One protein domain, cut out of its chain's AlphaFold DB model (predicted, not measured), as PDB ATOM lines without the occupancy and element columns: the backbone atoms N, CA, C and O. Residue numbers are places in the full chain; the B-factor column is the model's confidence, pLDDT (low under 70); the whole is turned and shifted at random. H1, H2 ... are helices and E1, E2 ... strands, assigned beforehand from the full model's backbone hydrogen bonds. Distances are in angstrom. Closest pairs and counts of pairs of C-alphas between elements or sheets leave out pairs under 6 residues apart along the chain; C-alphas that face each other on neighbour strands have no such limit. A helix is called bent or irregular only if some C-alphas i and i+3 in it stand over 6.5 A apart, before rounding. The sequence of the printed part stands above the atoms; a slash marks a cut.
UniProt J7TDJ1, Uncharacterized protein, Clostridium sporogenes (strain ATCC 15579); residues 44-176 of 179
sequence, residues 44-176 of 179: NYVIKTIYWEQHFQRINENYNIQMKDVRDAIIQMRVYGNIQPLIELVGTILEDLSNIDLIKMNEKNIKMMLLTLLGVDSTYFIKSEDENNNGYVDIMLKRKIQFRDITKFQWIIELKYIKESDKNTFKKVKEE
ATOM      1  N   ASN A  44     211.523 176.414 124.417       75.88
ATOM      2  CA  ASN A  44     210.485 177.390 124.104       75.88
ATOM      3  C   ASN A  44     210.951 178.836 124.346       75.88
ATOM      4  O   ASN A  44     212.021 179.090 124.902       75.88
ATOM      5  N   TYR A  45     210.142 179.789 123.880       66.62
ATOM      6  CA  TYR A  45     210.462 181.215 123.928       66.62
ATOM      7  C   TYR A  45     210.475 181.783 125.357       66.62
ATOM      8  O   TYR A  45     211.300 182.640 125.643       66.62
ATOM      9  N   VAL A  46     209.639 181.264 126.266       67.19
ATOM     10  CA  VAL A  46     209.598 181.699 127.675       67.19
ATOM     11  C   VAL A  46     210.942 181.449 128.349       67.19
ATOM     12  O   VAL A  46     211.501 182.350 128.963       67.19
ATOM     13  N   ILE A  47     211.511 180.258 128.153       70.25
ATOM     14  CA  ILE A  47     212.827 179.939 128.707       70.25
ATOM     15  C   ILE A  47     213.916 180.843 128.113       70.25
ATOM     16  O   ILE A  47     214.792 181.295 128.844       70.25
ATOM     17  N   LYS A  48     213.856 181.163 126.810       66.88
ATOM     18  CA  LYS A  48     214.794 182.126 126.203       66.88
ATOM     19  C   LYS A  48     214.700 183.500 126.867       66.88
ATOM     20  O   LYS A  48     215.735 184.082 127.162       66.88
ATOM     21  N   THR A  49     213.488 183.988 127.128       65.19
ATOM     22  CA  THR A  49     213.273 185.260 127.831       65.19
ATOM     23  C   THR A  49     213.855 185.226 129.242       65.19
ATOM     24  O   THR A  49     214.598 186.134 129.582       65.19
ATOM     25  N   ILE A  50     213.637 184.154 130.013       70.56
ATOM     26  CA  ILE A  50     214.232 184.001 131.355       70.56
ATOM     27  C   ILE A  50     215.767 184.041 131.289       70.56
ATOM     28  O   ILE A  50     216.404 184.707 132.103       70.56
ATOM     29  N   TYR A  51     216.381 183.366 130.309       71.00
ATOM     30  CA  TYR A  51     217.835 183.435 130.111       71.00
ATOM     31  C   TYR A  51     218.312 184.861 129.810       71.00
ATOM     32  O   TYR A  51     219.341 185.275 130.343       71.00
ATOM     33  N   TRP A  52     217.577 185.614 128.989       67.44
ATOM     34  CA  TRP A  52     217.891 187.014 128.701       67.44
ATOM     35  C   TRP A  52     217.725 187.914 129.917       67.44
ATOM     36  O   TRP A  52     218.627 188.689 130.207       67.44
ATOM     37  N   GLU A  53     216.650 187.762 130.684       68.06
ATOM     38  CA  GLU A  53     216.435 188.516 131.922       68.06
ATOM     39  C   GLU A  53     217.553 188.262 132.944       68.06
ATOM     40  O   GLU A  53     218.105 189.207 133.507       68.06
ATOM     41  N   GLN A  54     217.954 187.001 133.139       70.75
ATOM     42  CA  GLN A  54     219.063 186.655 134.035       70.75
ATOM     43  C   GLN A  54     220.407 187.194 133.542       70.75
ATOM     44  O   GLN A  54     221.225 187.648 134.343       70.75
ATOM     45  N   HIS A  55     220.663 187.139 132.233       69.81
ATOM     46  CA  HIS A  55     221.887 187.701 131.673       69.81
ATOM     47  C   HIS A  55     221.911 189.223 131.827       69.81
ATOM     48  O   HIS A  55     222.931 189.774 132.230       69.81
ATOM     49  N   PHE A  56     220.774 189.886 131.598       70.00
ATOM     50  CA  PHE A  56     220.627 191.320 131.799       70.00
ATOM     51  C   PHE A  56     220.919 191.715 133.247       70.00
ATOM     52  O   PHE A  56     221.680 192.649 133.467       70.00
ATOM     53  N   GLN A  57     220.382 190.989 134.236       71.69
ATOM     54  CA  GLN A  57     220.664 191.257 135.653       71.69
ATOM     55  C   GLN A  57     222.167 191.212 135.960       71.69
ATOM     56  O   GLN A  57     222.685 192.141 136.570       71.69
ATOM     57  N   ARG A  58     222.883 190.199 135.458       70.06
ATOM     58  CA  ARG A  58     224.342 190.080 135.643       70.06
ATOM     59  C   ARG A  58     225.136 191.186 134.955       70.06
ATOM     60  O   ARG A  58     226.167 191.608 135.466       70.06
ATOM     61  N   ILE A  59     224.708 191.619 133.770       67.50
ATOM     62  CA  ILE A  59     225.328 192.766 133.098       67.50
ATOM     63  C   ILE A  59     225.051 194.026 133.932       67.50
ATOM     64  O   ILE A  59     225.971 194.769 134.248       67.50
ATOM     65  N   ASN A  60     223.811 194.237 134.365       69.00
ATOM     66  CA  ASN A  60     223.430 195.409 135.141       69.00
ATOM     67  C   ASN A  60     224.193 195.529 136.477       69.00
ATOM     68  O   ASN A  60     224.600 196.626 136.840       69.00
ATOM     69  N   GLU A  61     224.462 194.416 137.166       71.75
ATOM     70  CA  GLU A  61     225.303 194.396 138.379       71.75
ATOM     71  C   GLU A  61     226.706 194.988 138.155       71.75
ATOM     72  O   GLU A  61     227.276 195.564 139.077       71.75
ATOM     73  N   ASN A  62     227.249 194.872 136.938       64.44
ATOM     74  CA  ASN A  62     228.597 195.331 136.602       64.44
ATOM     75  C   ASN A  62     228.626 196.703 135.910       64.44
ATOM     76  O   ASN A  62     229.619 197.411 136.039       64.44
ATOM     77  N   TYR A  63     227.562 197.074 135.187       65.69
ATOM     78  CA  TYR A  63     227.551 198.238 134.284       65.69
ATOM     79  C   TYR A  63     226.436 199.260 134.586       65.69
ATOM     80  O   TYR A  63     226.239 200.193 133.818       65.69
ATOM     81  N   ASN A  64     225.680 199.094 135.681       68.94
ATOM     82  CA  ASN A  64     224.647 200.032 136.159       68.94
ATOM     83  C   ASN A  64     223.641 200.495 135.076       68.94
ATOM     84  O   ASN A  64     223.193 201.645 135.056       68.94
ATOM     85  N   ILE A  65     223.283 199.592 134.162       71.38
ATOM     86  CA  ILE A  65     222.343 199.842 133.070       71.38
ATOM     87  C   ILE A  65     220.929 199.981 133.636       71.38
ATOM     88  O   ILE A  65     220.306 199.007 134.074       71.38
ATOM     89  N   GLN A  66     220.341 201.172 133.549       76.19
ATOM     90  CA  GLN A  66     218.971 201.334 134.015       76.19
ATOM     91  C   GLN A  66     218.002 200.605 133.076       76.19
ATOM     92  O   GLN A  66     217.889 200.905 131.889       76.19
ATOM     93  N   MET A  67     217.218 199.679 133.637       75.75
ATOM     94  CA  MET A  67     216.126 198.986 132.931       75.75
ATOM     95  C   MET A  67     215.178 199.943 132.200       75.75
ATOM     96  O   MET A  67     214.568 199.582 131.193       75.75
ATOM     97  N   LYS A  68     215.017 201.151 132.742       83.88
ATOM     98  CA  LYS A  68     214.201 202.204 132.154       83.88
ATOM     99  C   LYS A  68     214.757 202.646 130.798       83.88
ATOM    100  O   LYS A  68     213.997 202.657 129.839       83.88
ATOM    101  N   ASP A  69     216.057 202.901 130.704       87.88
ATOM    102  CA  ASP A  69     216.697 203.395 129.480       87.88
ATOM    103  C   ASP A  69     216.582 202.369 128.348       87.88
ATOM    104  O   ASP A  69     216.259 202.712 127.211       87.88
ATOM    105  N   VAL A  70     216.732 201.081 128.673       88.50
ATOM    106  CA  VAL A  70     216.543 199.986 127.708       88.50
ATOM    107  C   VAL A  70     215.099 199.928 127.207       88.50
ATOM    108  O   VAL A  70     214.856 199.791 126.008       88.50
ATOM    109  N   ARG A  71     214.116 200.064 128.107       88.81
ATOM    110  CA  ARG A  71     212.696 200.100 127.724       88.81
ATOM    111  C   ARG A  71     212.372 201.320 126.876       88.81
ATOM    112  O   ARG A  71     211.667 201.178 125.879       88.81
ATOM    113  N   ASP A  72     212.905 202.484 127.230       92.19
ATOM    114  CA  ASP A  72     212.715 203.722 126.481       92.19
ATOM    115  C   ASP A  72     213.323 203.597 125.073       92.19
ATOM    116  O   ASP A  72     212.662 203.930 124.087       92.19
ATOM    117  N   ALA A  73     214.507 202.991 124.936       94.69
ATOM    118  CA  ALA A  73     215.104 202.685 123.638       94.69
ATOM    119  C   ALA A  73     214.237 201.731 122.794       94.69
ATOM    120  O   ALA A  73     214.005 201.972 121.607       94.69
ATOM    121  N   ILE A  74     213.677 200.679 123.396       93.31
ATOM    122  CA  ILE A  74     212.793 199.748 122.677       93.31
ATOM    123  C   ILE A  74     211.461 200.418 122.300       93.31
ATOM    124  O   ILE A  74     210.916 200.151 121.224       93.31
ATOM    125  N   ILE A  75     210.951 201.336 123.129       93.25
ATOM    126  CA  ILE A  75     209.806 202.192 122.789       93.25
ATOM    127  C   ILE A  75     210.122 203.026 121.544       93.25
ATOM    128  O   ILE A  75     209.312 203.054 120.612       93.25
ATOM    129  N   GLN A  76     211.305 203.641 121.488       96.56
ATOM    130  CA  GLN A  76     211.756 204.414 120.331       96.56
ATOM    131  C   GLN A  76     211.784 203.569 119.055       96.56
ATOM    132  O   GLN A  76     211.236 203.972 118.023       96.56
ATOM    133  N   MET A  77     212.273 202.332 119.155       96.06
ATOM    134  CA  MET A  77     212.272 201.386 118.041       96.06
ATOM    135  C   MET A  77     210.863 200.992 117.590       96.06
ATOM    136  O   MET A  77     210.595 200.933 116.390       96.06
ATOM    137  N   ARG A  78     209.954 200.674 118.522       94.00
ATOM    138  CA  ARG A  78     208.628 200.119 118.188       94.00
ATOM    139  C   ARG A  78     207.591 201.163 117.801       94.00
ATOM    140  O   ARG A  78     206.706 200.850 117.005       94.00
ATOM    141  N   VAL A  79     207.685 202.377 118.345       94.19
ATOM    142  CA  VAL A  79     206.706 203.453 118.119       94.19
ATOM    143  C   VAL A  79     207.158 204.415 117.030       94.19
ATOM    144  O   VAL A  79     206.324 204.802 116.211       94.19
ATOM    145  N   TYR A  80     208.442 204.780 117.008       96.31
ATOM    146  CA  TYR A  80     208.967 205.838 116.135       96.31
ATOM    147  C   TYR A  80     209.915 205.321 115.050       96.31
ATOM    148  O   TYR A  80     210.283 206.083 114.163       96.31
ATOM    149  N   GLY A  81     210.294 204.040 115.087       94.69
ATOM    150  CA  GLY A  81     211.228 203.477 114.112       94.69
ATOM    151  C   GLY A  81     212.661 203.970 114.321       94.69
ATOM    152  O   GLY A  81     213.452 203.956 113.385       94.69
ATOM    153  N   ASN A  82     213.001 204.411 115.537       95.88
ATOM    154  CA  ASN A  82     214.317 204.945 115.865       95.88
ATOM    155  C   ASN A  82     215.129 203.937 116.696       95.88
ATOM    156  O   ASN A  82     214.783 203.661 117.842       95.88
ATOM    157  N   ILE A  83     216.209 203.399 116.119       94.69
ATOM    158  CA  ILE A  83     217.142 202.470 116.786       94.69
ATOM    159  C   ILE A  83     218.299 203.181 117.494       94.69
ATOM    160  O   ILE A  83     218.979 202.565 118.310       94.69
ATOM    161  N   GLN A  84     218.508 204.469 117.222       94.69
ATOM    162  CA  GLN A  84     219.655 205.227 117.715       94.69
ATOM    163  C   GLN A  84     219.860 205.126 119.242       94.69
ATOM    164  O   GLN A  84     220.986 204.848 119.651       94.69
ATOM    165  N   PRO A  85     218.814 205.201 120.091       94.12
ATOM    166  CA  PRO A  85     218.990 205.074 121.540       94.12
ATOM    167  C   PRO A  85     219.512 203.701 121.981       94.12
ATOM    168  O   PRO A  85     220.243 203.600 122.960       94.12
ATOM    169  N   LEU A  86     219.167 202.628 121.254       93.25
ATOM    170  CA  LEU A  86     219.706 201.295 121.533       93.25
ATOM    171  C   LEU A  86     221.201 201.229 121.187       93.25
ATOM    172  O   LEU A  86     221.964 200.598 121.911       93.25
ATOM    173  N   ILE A  87     221.613 201.871 120.089       92.00
ATOM    174  CA  ILE A  87     223.019 201.927 119.664       92.00
ATOM    175  C   ILE A  87     223.852 202.702 120.688       92.00
ATOM    176  O   ILE A  87     224.931 202.246 121.053       92.00
ATOM    177  N   GLU A  88     223.342 203.831 121.176       91.88
ATOM    178  CA  GLU A  88     223.993 204.637 122.216       91.88
ATOM    179  C   GLU A  88     224.171 203.843 123.512       91.88
ATOM    180  O   GLU A  88     225.274 203.799 124.045       91.88
ATOM    181  N   LEU A  89     223.134 203.118 123.946       89.12
ATOM    182  CA  LEU A  89     223.208 202.197 125.086       89.12
ATOM    183  C   LEU A  89     224.310 201.148 124.915       89.12
ATOM    184  O   LEU A  89     225.091 200.921 125.833       89.12
ATOM    185  N   VAL A  90     224.391 200.513 123.742       88.44
ATOM    186  CA  VAL A  90     225.474 199.563 123.449       88.44
ATOM    187  C   VAL A  90     226.833 200.262 123.493       88.44
ATOM    188  O   VAL A  90     227.767 199.699 124.052       88.44
ATOM    189  N   GLY A  91     226.943 201.479 122.958       86.75
ATOM    190  CA  GLY A  91     228.160 202.291 123.013       86.75
ATOM    191  C   GLY A  91     228.636 202.541 124.444       86.75
ATOM    192  O   GLY A  91     229.775 202.215 124.757       86.75
ATOM    193  N   THR A  92     227.751 203.010 125.326       85.94
ATOM    194  CA  THR A  92     228.071 203.236 126.746       85.94
ATOM    195  C   THR A  92     228.531 201.951 127.435       85.94
ATOM    196  O   THR A  92     229.551 201.951 128.115       85.94
ATOM    197  N   ILE A  93     227.848 200.824 127.195       82.75
ATOM    198  CA  ILE A  93     228.264 199.535 127.769       82.75
ATOM    199  C   ILE A  93     229.663 199.148 127.280       82.75
ATOM    200  O   ILE A  93     230.455 198.628 128.058       82.75
ATOM    201  N   LEU A  94     229.973 199.377 126.000       82.12
ATOM    202  CA  LEU A  94     231.290 199.082 125.435       82.12
ATOM    203  C   LEU A  94     232.389 199.997 125.989       82.12
ATOM    204  O   LEU A  94     233.517 199.532 126.139       82.12
ATOM    205  N   GLU A  95     232.083 201.258 126.292       81.69
ATOM    206  CA  GLU A  95     233.017 202.202 126.923       81.69
ATOM    207  C   GLU A  95     233.359 201.799 128.364       81.69
ATOM    208  O   GLU A  95     234.511 201.933 128.778       81.69
ATOM    209  N   ASP A  96     232.397 201.231 129.092       78.12
ATOM    210  CA  ASP A  96     232.586 200.753 130.465       78.12
ATOM    211  C   ASP A  96     233.323 199.397 130.547       78.12
ATOM    212  O   ASP A  96     233.678 198.932 131.636       78.12
ATOM    213  N   LEU A  97     233.576 198.730 129.413       74.75
ATOM    214  CA  LEU A  97     234.329 197.475 129.386       74.75
ATOM    215  C   LEU A  97     235.822 197.699 129.630       74.75
ATOM    216  O   LEU A  97     236.457 198.602 129.088       74.75
ATOM    217  N   SER A  98     236.436 196.777 130.376       62.66
ATOM    218  CA  SER A  98     237.886 196.789 130.539       62.66
ATOM    219  C   SER A  98     238.593 196.495 129.208       62.66
ATOM    220  O   SER A  98     238.107 195.730 128.369       62.66
ATOM    221  N   ASN A  99     239.809 197.021 129.033       65.25
ATOM    222  CA  ASN A  99     240.633 196.744 127.847       65.25
ATOM    223  C   ASN A  99     240.835 195.234 127.591       65.25
ATOM    224  O   ASN A  99     240.936 194.809 126.442       65.25
ATOM    225  N   ILE A 100     240.870 194.405 128.641       58.91
ATOM    226  CA  ILE A 100     241.003 192.943 128.516       58.91
ATOM    227  C   ILE A 100     239.722 192.318 127.946       58.91
ATOM    228  O   ILE A 100     239.802 191.386 127.137       58.91
ATOM    229  N   ASP A 101     238.557 192.829 128.341       63.75
ATOM    230  CA  ASP A 101     237.263 192.367 127.836       63.75
ATOM    231  C   ASP A 101     237.092 192.744 126.363       63.75
ATOM    232  O   ASP A 101     236.748 191.886 125.544       63.75
ATOM    233  N   LEU A 102     237.457 193.977 125.997       65.44
ATOM    234  CA  LEU A 102     237.434 194.472 124.617       65.44
ATOM    235  C   LEU A 102     238.334 193.651 123.680       65.44
ATOM    236  O   LEU A 102     237.930 193.307 122.567       65.44
ATOM    237  N   ILE A 103     239.525 193.240 124.135       65.62
ATOM    238  CA  ILE A 103     240.432 192.385 123.346       65.62
ATOM    239  C   ILE A 103     239.778 191.037 122.997       65.62
ATOM    240  O   ILE A 103     239.984 190.512 121.893       65.62
ATOM    241  N   LYS A 104     238.979 190.476 123.911       71.50
ATOM    242  CA  LYS A 104     238.287 189.189 123.731       71.50
ATOM    243  C   LYS A 104     236.947 189.312 123.003       71.50
ATOM    244  O   LYS A 104     236.410 188.281 122.592       71.50
ATOM    245  N   MET A 105     236.422 190.524 122.815       78.56
ATOM    246  CA  MET A 105     235.160 190.730 122.113       78.56
ATOM    247  C   MET A 105     235.233 190.330 120.642       78.56
ATOM    248  O   MET A 105     236.236 190.508 119.941       78.56
ATOM    249  N   ASN A 106     234.111 189.798 120.177       80.19
ATOM    250  CA  ASN A 106     233.819 189.517 118.786       80.19
ATOM    251  C   ASN A 106     232.334 189.801 118.501       80.19
ATOM    252  O   ASN A 106     231.555 190.114 119.403       80.19
ATOM    253  N   GLU A 107     231.931 189.642 117.244       82.81
ATOM    254  CA  GLU A 107     230.561 189.885 116.776       82.81
ATOM    255  C   GLU A 107     229.496 189.104 117.561       82.81
ATOM    256  O   GLU A 107     228.450 189.647 117.913       82.81
ATOM    257  N   LYS A 108     229.790 187.853 117.938       81.56
ATOM    258  CA  LYS A 108     228.877 187.018 118.730       81.56
ATOM    259  C   LYS A 108     228.636 187.598 120.124       81.56
ATOM    260  O   LYS A 108     227.530 187.463 120.645       81.56
ATOM    261  N   ASN A 109     229.636 188.240 120.731       82.75
ATOM    262  CA  ASN A 109     229.461 188.930 122.011       82.75
ATOM    263  C   ASN A 109     228.510 190.127 121.873       82.75
ATOM    264  O   ASN A 109     227.591 190.253 122.680       82.75
ATOM    265  N   ILE A 110     228.676 190.953 120.834       84.69
ATOM    266  CA  ILE A 110     227.790 192.103 120.577       84.69
ATOM    267  C   ILE A 110     226.363 191.632 120.281       84.69
ATOM    268  O   ILE A 110     225.401 192.146 120.850       84.69
ATOM    269  N   LYS A 111     226.216 190.589 119.458       85.94
ATOM    270  CA  LYS A 111     224.921 189.963 119.176       85.94
ATOM    271  C   LYS A 111     224.237 189.480 120.455       85.94
ATOM    272  O   LYS A 111     223.049 189.727 120.643       85.94
ATOM    273  N   MET A 112     224.979 188.837 121.359       80.25
ATOM    274  CA  MET A 112     224.449 188.387 122.652       80.25
ATOM    275  C   MET A 112     223.985 189.558 123.528       80.25
ATOM    276  O   MET A 112     222.918 189.482 124.138       80.25
ATOM    277  N   MET A 113     224.753 190.649 123.557       83.31
ATOM    278  CA  MET A 113     224.389 191.872 124.272       83.31
ATOM    279  C   MET A 113     223.083 192.459 123.724       83.31
ATOM    280  O   MET A 113     222.147 192.687 124.487       83.31
ATOM    281  N   LEU A 114     222.964 192.601 122.402       88.50
ATOM    282  CA  LEU A 114     221.741 193.086 121.762       88.50
ATOM    283  C   LEU A 114     220.537 192.189 122.046       88.50
ATOM    284  O   LEU A 114     219.482 192.694 122.413       88.50
ATOM    285  N   LEU A 115     220.681 190.865 121.930       85.88
ATOM    286  CA  LEU A 115     219.605 189.922 122.257       85.88
ATOM    287  C   LEU A 115     219.150 190.049 123.714       85.88
ATOM    288  O   LEU A 115     217.961 189.919 123.995       85.88
ATOM    289  N   THR A 116     220.087 190.335 124.616       82.31
ATOM    290  CA  THR A 116     219.812 190.534 126.039       82.31
ATOM    291  C   THR A 116     219.043 191.827 126.280       82.31
ATOM    292  O   THR A 116     217.995 191.792 126.919       82.31
ATOM    293  N   LEU A 117     219.506 192.947 125.715       86.94
ATOM    294  CA  LEU A 117     218.826 194.241 125.818       86.94
ATOM    295  C   LEU A 117     217.423 194.177 125.206       86.94
ATOM    296  O   LEU A 117     216.447 194.544 125.849       86.94
ATOM    297  N   LEU A 118     217.298 193.627 123.997       89.31
ATOM    298  CA  LEU A 118     216.015 193.453 123.310       89.31
ATOM    299  C   LEU A 118     215.079 192.497 124.058       89.31
ATOM    300  O   LEU A 118     213.863 192.646 123.977       89.31
ATOM    301  N   GLY A 119     215.634 191.525 124.786       82.69
ATOM    302  CA  GLY A 119     214.888 190.567 125.596       82.69
ATOM    303  C   GLY A 119     214.218 191.167 126.833       82.69
ATOM    304  O   GLY A 119     213.291 190.546 127.349       82.69
ATOM    305  N   VAL A 120     214.637 192.361 127.279       81.12
ATOM    306  CA  VAL A 120     214.044 193.082 128.425       81.12
ATOM    307  C   VAL A 120     212.584 193.455 128.172       81.12
ATOM    308  O   VAL A 120     211.773 193.502 129.101       81.12
ATOM    309  N   ASP A 121     212.240 193.742 126.920       79.25
ATOM    310  CA  ASP A 121     210.886 194.089 126.524       79.25
ATOM    311  C   ASP A 121     210.241 192.924 125.768       79.25
ATOM    312  O   ASP A 121     210.736 192.413 124.763       79.25
ATOM    313  N   SER A 122     209.083 192.492 126.257       81.12
ATOM    314  CA  SER A 122     208.398 191.327 125.710       81.12
ATOM    315  C   SER A 122     207.532 191.645 124.484       81.12
ATOM    316  O   SER A 122     206.799 190.759 124.040       81.12
ATOM    317  N   THR A 123     207.586 192.851 123.898       86.81
ATOM    318  CA  THR A 123     206.668 193.236 122.809       86.81
ATOM    319  C   THR A 123     207.007 192.634 121.446       86.81
ATOM    320  O   THR A 123     206.122 192.487 120.593       86.81
ATOM    321  N   TYR A 124     208.256 192.203 121.252       89.38
ATOM    322  CA  TYR A 124     208.720 191.540 120.035       89.38
ATOM    323  C   TYR A 124     208.840 190.022 120.197       89.38
ATOM    324  O   TYR A 124     209.190 189.502 121.253       89.38
ATOM    325  N   PHE A 125     208.576 189.288 119.117       86.44
ATOM    326  CA  PHE A 125     209.145 187.966 118.886       86.44
ATOM    327  C   PHE A 125     210.552 188.142 118.322       86.44
ATOM    328  O   PHE A 125     210.720 188.570 117.180       86.44
ATOM    329  N   ILE A 126     211.545 187.789 119.133       87.25
ATOM    330  CA  ILE A 126     212.959 187.833 118.757       87.25
ATOM    331  C   ILE A 126     213.331 186.498 118.121       87.25
ATOM    332  O   ILE A 126     213.212 185.442 118.751       87.25
ATOM    333  N   LYS A 127     213.800 186.549 116.879       82.31
ATOM    334  CA  LYS A 127     214.420 185.419 116.198       82.31
ATOM    335  C   LYS A 127     215.881 185.746 115.917       82.31
ATOM    336  O   LYS A 127     216.185 186.832 115.447       82.31
ATOM    337  N   SER A 128     216.764 184.809 116.228       74.19
ATOM    338  CA  SER A 128     218.199 184.888 115.961       74.19
ATOM    339  C   SER A 128     218.550 183.684 115.109       74.19
ATOM    340  O   SER A 128     218.147 182.582 115.486       74.19
ATOM    341  N   GLU A 129     219.290 183.889 114.019       63.38
ATOM    342  CA  GLU A 129     219.742 182.804 113.130       63.38
ATOM    343  C   GLU A 129     218.573 181.963 112.581       63.38
ATOM    344  O   GLU A 129     218.617 180.734 112.580       63.38
ATOM    345  N   ASP A 130     217.483 182.620 112.171       53.72
ATOM    346  CA  ASP A 130     216.342 181.942 111.544       53.72
ATOM    347  C   ASP A 130     216.660 181.693 110.065       53.72
ATOM    348  O   ASP A 130     217.021 182.627 109.346       53.72
ATOM    349  N   GLU A 131     216.519 180.447 109.613       45.84
ATOM    350  CA  GLU A 131     216.608 180.104 108.194       45.84
ATOM    351  C   GLU A 131     215.430 180.746 107.462       45.84
ATOM    352  O   GLU A 131     214.276 180.356 107.639       45.84
ATOM    353  N   ASN A 132     215.717 181.748 106.638       49.41
ATOM    354  CA  ASN A 132     214.779 182.251 105.648       49.41
ATOM    355  C   ASN A 132     215.313 181.883 104.259       49.41
ATOM    356  O   ASN A 132     216.522 181.778 104.066       49.41
ATOM    357  N   ASN A 133     214.421 181.734 103.277       43.34
ATOM    358  CA  ASN A 133     214.724 181.263 101.912       43.34
ATOM    359  C   ASN A 133     215.838 182.035 101.149       43.34
ATOM    360  O   ASN A 133     216.201 181.600 100.064       43.34
ATOM    361  N   ASN A 134     216.391 183.128 101.700       47.00
ATOM    362  CA  ASN A 134     217.451 183.960 101.112       47.00
ATOM    363  C   ASN A 134     218.702 184.162 102.009       47.00
ATOM    364  O   ASN A 134     219.549 184.977 101.657       47.00
ATOM    365  N   GLY A 135     218.849 183.462 103.143       55.88
ATOM    366  CA  GLY A 135     220.041 183.563 104.008       55.88
ATOM    367  C   GLY A 135     219.741 183.589 105.512       55.88
ATOM    368  O   GLY A 135     218.586 183.483 105.930       55.88
ATOM    369  N   TYR A 136     220.794 183.730 106.325       59.75
ATOM    370  CA  TYR A 136     220.712 183.860 107.785       59.75
ATOM    371  C   TYR A 136     220.818 185.339 108.177       59.75
ATOM    372  O   TYR A 136     221.881 185.926 108.030       59.75
ATOM    373  N   VAL A 137     219.732 185.924 108.690       72.94
ATOM    374  CA  VAL A 137     219.760 187.257 109.323       72.94
ATOM    375  C   VAL A 137     220.200 187.104 110.774       72.94
ATOM    376  O   VAL A 137     219.723 186.201 111.478       72.94
ATOM    377  N   ASP A 138     221.044 188.013 111.256       82.25
ATOM    378  CA  ASP A 138     221.504 187.973 112.641       82.25
ATOM    379  C   ASP A 138     220.374 188.067 113.665       82.25
ATOM    380  O   ASP A 138     220.242 187.175 114.513       82.25
ATOM    381  N   ILE A 139     219.561 189.128 113.603       88.50
ATOM    382  CA  ILE A 139     218.434 189.348 114.514       88.50
ATOM    383  C   ILE A 139     217.215 189.850 113.734       88.50
ATOM    384  O   ILE A 139     217.261 190.851 113.024       88.50
ATOM    385  N   MET A 140     216.077 189.189 113.930       90.06
ATOM    386  CA  MET A 140     214.782 189.609 113.407       90.06
ATOM    387  C   MET A 140     213.791 189.844 114.548       90.06
ATOM    388  O   MET A 140     213.546 188.961 115.375       90.06
ATOM    389  N   LEU A 141     213.172 191.023 114.556       91.81
ATOM    390  CA  LEU A 141     212.142 191.425 115.508       91.81
ATOM    391  C   LEU A 141     210.785 191.479 114.810       91.81
ATOM    392  O   LEU A 141     210.487 192.409 114.057       91.81
ATOM    393  N   LYS A 142     209.943 190.481 115.085       90.75
ATOM    394  CA  LYS A 142     208.557 190.441 114.602       90.75
ATOM    395  C   LYS A 142     207.612 190.948 115.677       90.75
ATOM    396  O   LYS A 142     207.779 190.621 116.849       90.75
ATOM    397  N   ARG A 143     206.581 191.708 115.308       90.94
ATOM    398  CA  ARG A 143     205.584 192.140 116.299       90.94
ATOM    399  C   ARG A 143     204.805 190.930 116.817       90.94
ATOM    400  O   ARG A 143     204.459 190.040 116.034       90.94
ATOM    401  N   LYS A 144     204.460 190.917 118.104       86.81
ATOM    402  CA  LYS A 144     203.467 189.968 118.627       86.81
ATOM    403  C   LYS A 144     202.059 190.460 118.310       86.81
ATOM    404  O   LYS A 144     201.795 191.658 118.384       86.81
ATOM    405  N   ILE A 145     201.144 189.535 118.014       85.31
ATOM    406  CA  ILE A 145     199.733 189.859 117.722       85.31
ATOM    407  C   ILE A 145     199.110 190.647 118.884       85.31
ATOM    408  O   ILE A 145     198.470 191.667 118.655       85.31
ATOM    409  N   GLN A 146     199.393 190.234 120.123       85.75
ATOM    410  CA  GLN A 146     198.889 190.865 121.348       85.75
ATOM    411  C   GLN A 146     199.358 192.316 121.567       85.75
ATOM    412  O   GLN A 146     198.766 193.031 122.363       85.75
ATOM    413  N   PHE A 147     200.414 192.756 120.875       88.44
ATOM    414  CA  PHE A 147     200.983 194.102 121.009       88.44
ATOM    415  C   PHE A 147     200.928 194.890 119.696       88.44
ATOM    416  O   PHE A 147     201.687 195.837 119.494       88.44
ATOM    417  N   ARG A 148     200.037 194.502 118.775       87.50
ATOM    418  CA  ARG A 148     199.956 195.092 117.434       87.50
ATOM    419  C   ARG A 148     199.771 196.611 117.453       87.50
ATOM    420  O   ARG A 148     200.391 197.279 116.625       87.50
ATOM    421  N   ASP A 149     198.978 197.119 118.389       88.62
ATOM    422  CA  ASP A 149     198.598 198.536 118.471       88.62
ATOM    423  C   ASP A 149     199.733 199.426 118.987       88.62
ATOM    424  O   ASP A 149     199.810 200.611 118.665       88.62
ATOM    425  N   ILE A 150     200.657 198.840 119.751       88.69
ATOM    426  CA  ILE A 150     201.763 199.555 120.393       88.69
ATOM    427  C   ILE A 150     203.121 199.276 119.727       88.69
ATOM    428  O   ILE A 150     204.106 199.948 120.032       88.69
ATOM    429  N   THR A 151     203.184 198.323 118.796       92.12
ATOM    430  CA  THR A 151     204.390 197.956 118.041       92.12
ATOM    431  C   THR A 151     204.147 198.198 116.556       92.12
ATOM    432  O   THR A 151     203.654 197.321 115.844       92.12
ATOM    433  N   LYS A 152     204.464 199.411 116.088       93.69
ATOM    434  CA  LYS A 152     204.223 199.866 114.709       93.69
ATOM    435  C   LYS A 152     205.252 199.301 113.732       93.69
ATOM    436  O   LYS A 152     204.871 198.845 112.651       93.69
ATOM    437  N   PHE A 153     206.518 199.282 114.145       94.31
ATOM    438  CA  PHE A 153     207.658 198.861 113.333       94.31
ATOM    439  C   PHE A 153     208.103 197.426 113.646       94.31
ATOM    440  O   PHE A 153     207.819 196.878 114.708       94.31
ATOM    441  N   GLN A 154     208.776 196.805 112.681       92.88
ATOM    442  CA  GLN A 154     209.458 195.514 112.795       92.88
ATOM    443  C   GLN A 154     210.884 195.701 112.287       92.88
ATOM    444  O   GLN A 154     211.115 196.592 111.470       92.88
ATOM    445  N   TRP A 155     211.818 194.875 112.752       93.31
ATOM    446  CA  TRP A 155     213.239 195.089 112.483       93.31
ATOM    447  C   TRP A 155     213.919 193.836 111.949       93.31
ATOM    448  O   TRP A 155     213.630 192.716 112.371       93.31
ATOM    449  N   ILE A 156     214.847 194.065 111.030       91.12
ATOM    450  CA  ILE A 156     215.878 193.133 110.586       91.12
ATOM    451  C   ILE A 156     217.183 193.853 110.907       91.12
ATOM    452  O   ILE A 156     217.356 195.004 110.512       91.12
ATOM    453  N   ILE A 157     218.042 193.213 111.688       89.38
ATOM    454  CA  ILE A 157     219.306 193.776 112.143       89.38
ATOM    455  C   ILE A 157     220.392 192.803 111.714       89.38
ATOM    456  O   ILE A 157     220.394 191.650 112.149       89.38
ATOM    457  N   GLU A 158     221.289 193.299 110.873       88.44
ATOM    458  CA  GLU A 158     222.524 192.633 110.483       88.44
ATOM    459  C   GLU A 158     223.673 193.258 111.274       88.44
ATOM    460  O   GLU A 158     223.770 194.488 111.353       88.44
ATOM    461  N   LEU A 159     224.522 192.433 111.887       87.38
ATOM    462  CA  LEU A 159     225.666 192.917 112.645       87.38
ATOM    463  C   LEU A 159     226.963 192.734 111.881       87.38
ATOM    464  O   LEU A 159     227.205 191.728 111.220       87.38
ATOM    465  N   LYS A 160     227.835 193.727 112.047       87.31
ATOM    466  CA  LYS A 160     229.249 193.621 111.722       87.31
ATOM    467  C   LYS A 160     230.068 194.234 112.842       87.31
ATOM    468  O   LYS A 160     229.793 195.355 113.268       87.31
ATOM    469  N   TYR A 161     231.075 193.505 113.306       84.69
ATOM    470  CA  TYR A 161     232.016 193.990 114.310       84.69
ATOM    471  C   TYR A 161     233.441 193.980 113.765       84.69
ATOM    472  O   TYR A 161     233.914 192.969 113.249       84.69
ATOM    473  N   ILE A 162     234.144 195.099 113.935       85.75
ATOM    474  CA  ILE A 162     235.570 195.212 113.633       85.75
ATOM    475  C   ILE A 162     236.324 195.656 114.879       85.75
ATOM    476  O   ILE A 162     235.838 196.478 115.654       85.75
ATOM    477  N   LYS A 163     237.529 195.118 115.062       82.56
ATOM    478  CA  LYS A 163     238.454 195.615 116.079       82.56
ATOM    479  C   LYS A 163     239.175 196.847 115.552       82.56
ATOM    480  O   LYS A 163     239.382 196.977 114.346       82.56
ATOM    481  N   GLU A 164     239.637 197.702 116.460       80.94
ATOM    482  CA  GLU A 164     240.415 198.891 116.085       80.94
ATOM    483  C   GLU A 164     241.689 198.515 115.303       80.94
ATOM    484  O   GLU A 164     242.058 199.199 114.351       80.94
ATOM    485  N   SER A 165     242.309 197.371 115.619       81.38
ATOM    486  CA  SER A 165     243.453 196.829 114.868       81.38
ATOM    487  C   SER A 165     243.139 196.535 113.398       81.38
ATOM    488  O   SER A 165     244.026 196.620 112.553       81.38
ATOM    489  N   ASP A 166     241.880 196.223 113.085       83.12
ATOM    490  CA  ASP A 166     241.427 195.790 111.763       83.12
ATOM    491  C   ASP A 166     240.650 196.888 111.023       83.12
ATOM    492  O   ASP A 166     240.005 196.626 110.005       83.12
ATOM    493  N   LYS A 167     240.731 198.142 111.486       83.12
ATOM    494  CA  LYS A 167     240.013 199.303 110.930       83.12
ATOM    495  C   LYS A 167     240.199 199.492 109.424       83.12
ATOM    496  O   LYS A 167     239.284 199.937 108.731       83.12
ATOM    497  N   ASN A 168     241.345 199.073 108.893       85.88
ATOM    498  CA  ASN A 168     241.647 199.103 107.460       85.88
ATOM    499  C   ASN A 168     240.685 198.242 106.616       85.88
ATOM    500  O   ASN A 168     240.540 198.473 105.418       85.88
ATOM    501  N   THR A 169     239.995 197.275 107.228       84.06
ATOM    502  CA  THR A 169     239.021 196.387 106.568       84.06
ATOM    503  C   THR A 169     237.588 196.927 106.567       84.06
ATOM    504  O   THR A 169     236.722 196.349 105.910       84.06
ATOM    505  N   PHE A 170     237.330 198.065 107.226       83.81
ATOM    506  CA  PHE A 170     235.984 198.608 107.451       83.81
ATOM    507  C   PHE A 170     235.119 198.700 106.188       83.81
ATOM    508  O   PHE A 170     233.961 198.290 106.206       83.81
ATOM    509  N   LYS A 171     235.669 199.209 105.075       82.75
ATOM    510  CA  LYS A 171     234.911 199.361 103.818       82.75
ATOM    511  C   LYS A 171     234.403 198.019 103.289       82.75
ATOM    512  O   LYS A 171     233.240 197.922 102.917       82.75
ATOM    513  N   LYS A 172     235.253 196.992 103.323       82.81
ATOM    514  CA  LYS A 172     234.916 195.641 102.866       82.81
ATOM    515  C   LYS A 172     233.843 195.011 103.755       82.81
ATOM    516  O   LYS A 172     232.841 194.516 103.257       82.81
ATOM    517  N   VAL A 173     234.021 195.102 105.072       82.00
ATOM    518  CA  VAL A 173     233.064 194.564 106.050       82.00
ATOM    519  C   VAL A 173     231.701 195.264 105.944       82.00
ATOM    520  O   VAL A 173     230.657 194.626 106.060       82.00
ATOM    521  N   LYS A 174     231.688 196.572 105.664       82.44
ATOM    522  CA  LYS A 174     230.454 197.334 105.439       82.44
ATOM    523  C   LYS A 174     229.697 196.868 104.192       82.44
ATOM    524  O   LYS A 174     228.476 196.788 104.234       82.44
ATOM    525  N   GLU A 175     230.396 196.572 103.100       81.00
ATOM    526  CA  GLU A 175     229.775 196.030 101.883       81.00
ATOM    527  C   GLU A 175     229.190 194.631 102.113       81.00
ATOM    528  O   GLU A 175     228.113 194.327 101.605       81.00
ATOM    529  N   GLU A 176     229.859 193.799 102.915       78.94
ATOM    530  CA  GLU A 176     229.362 192.472 103.300       78.94
ATOM    531  C   GLU A 176     228.075 192.551 104.134       78.94
ATOM    532  O   GLU A 176     227.191 191.726 103.944       78.94
TER     533      GLU A 176
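Overview. This is residues 44 to 176 of the 179 residues of an uncharacterized protein of Clostridium sporogenes (strain ATCC 15579) (UniProt J7TDJ1). One helix, H5, lies in the middle, with a small, strongly twisted sheet of three strands on one side of it and H1 crossing it on another. The helical hairpin of H2 and H3 lies on a third side, while H4 and H6 lie far from the middle, H6 touching no helix and not on the sheet. The printed part has 133 residues, with six named helices and three named strands in the order H1 H2 H3 H4 H5 E1 E2 E3 H6; the class is mixed, helices and strands. The sheet's order is E1 E2 E3, antiparallel throughout. The whole is compact, with a radius of gyration of the C-alphas of 15.4 A, and the C-alphas span 45 by 39 by 29 A.

Along the chain. The first element is H1, residues 45 to 63, 26.3 A long, beginning at C-alpha 45 at (210.462, 181.215, 123.928). H2, residues 67 to 80, is 19.5 A long, and H3, residues 84 to 95, is 16.5 A long. H4 is a short helix of residues 99 to 104. H5, residues 107 to 119, is 18.0 A long and begins at C-alpha 107 at (230.561, 189.885, 116.776). E1, residues 124 to 132, is 18.2 A long and bends by 87 degrees at residue 129. E2, residues 135 to 143, is 20.8 A long and bends by 81 degrees at residue 138. E3 has three residues, 155 to 157. H6, residues 164 to 176, is 18.1 A long and ends at C-alpha 176 at (229.362, 192.472, 103.300); it is irregular, with C-alphas 165 and 168 8.0 A apart.

Arrangement. E1, E2 and E3 form a meander, each strand the antiparallel neighbour of the one before. E1 and E2 are a hairpin at 157 degrees, with N 125 and O 142 within hydrogen-bond range at 2.7 A. E2 and E3 are a hairpin at 149 degrees, with N 141 and O 155 2.8 A apart. H5 is on one face of this sheet, which gives two layers, a helix over a sheet. Its height over the sheet is 9.6 A; it lies over E1 and E2 and runs along the strands, at 9 degrees to E2 on the local plane. H1 touches H5 with residues 49 to 56 alone, about perpendicular at 74 degrees; the closest C-alphas are those of Trp 52 and Thr 116, 4.8 A apart. H2 and H3 are a helical hairpin and touch at a shallow tilt of 32 degrees, only just short of steep, opposite ways; the closest C-alphas are those of Ala 73 and Pro 85, 5.0 A apart. H2 and H5 only just touch, with 3 pairs of C-alphas within 8 A, the closest those of Val 70 and Leu 117 at 6.5 A. H3 and H5 are close but not clearly touching: the closest C-alphas, of Val 90 and Leu 114, are 7.7 A apart. H2 only grazes the sheet with residues 74 to 78. H4 and H6 are apart. Every O i to N i+4 pair is within hydrogen-bond range in H2, H3, H4 and H5; H1 has 14 of 15, and H6 has 4 of 9, beside 8 of 10 O i to N i+3 pairs.

Size, cuts and confidence. The C-alphas farthest apart are those of Gln 146 and Asn 168, at 45.7 A. The printed part has no cut. The link from E2 to E3, 11 residues, is long; that from E3 to H6 is short, and the others are tight. The mean pLDDT of the printed part is 80.5, and 26 residues are under 70, among them residues 98 to 103 and 129 to 136.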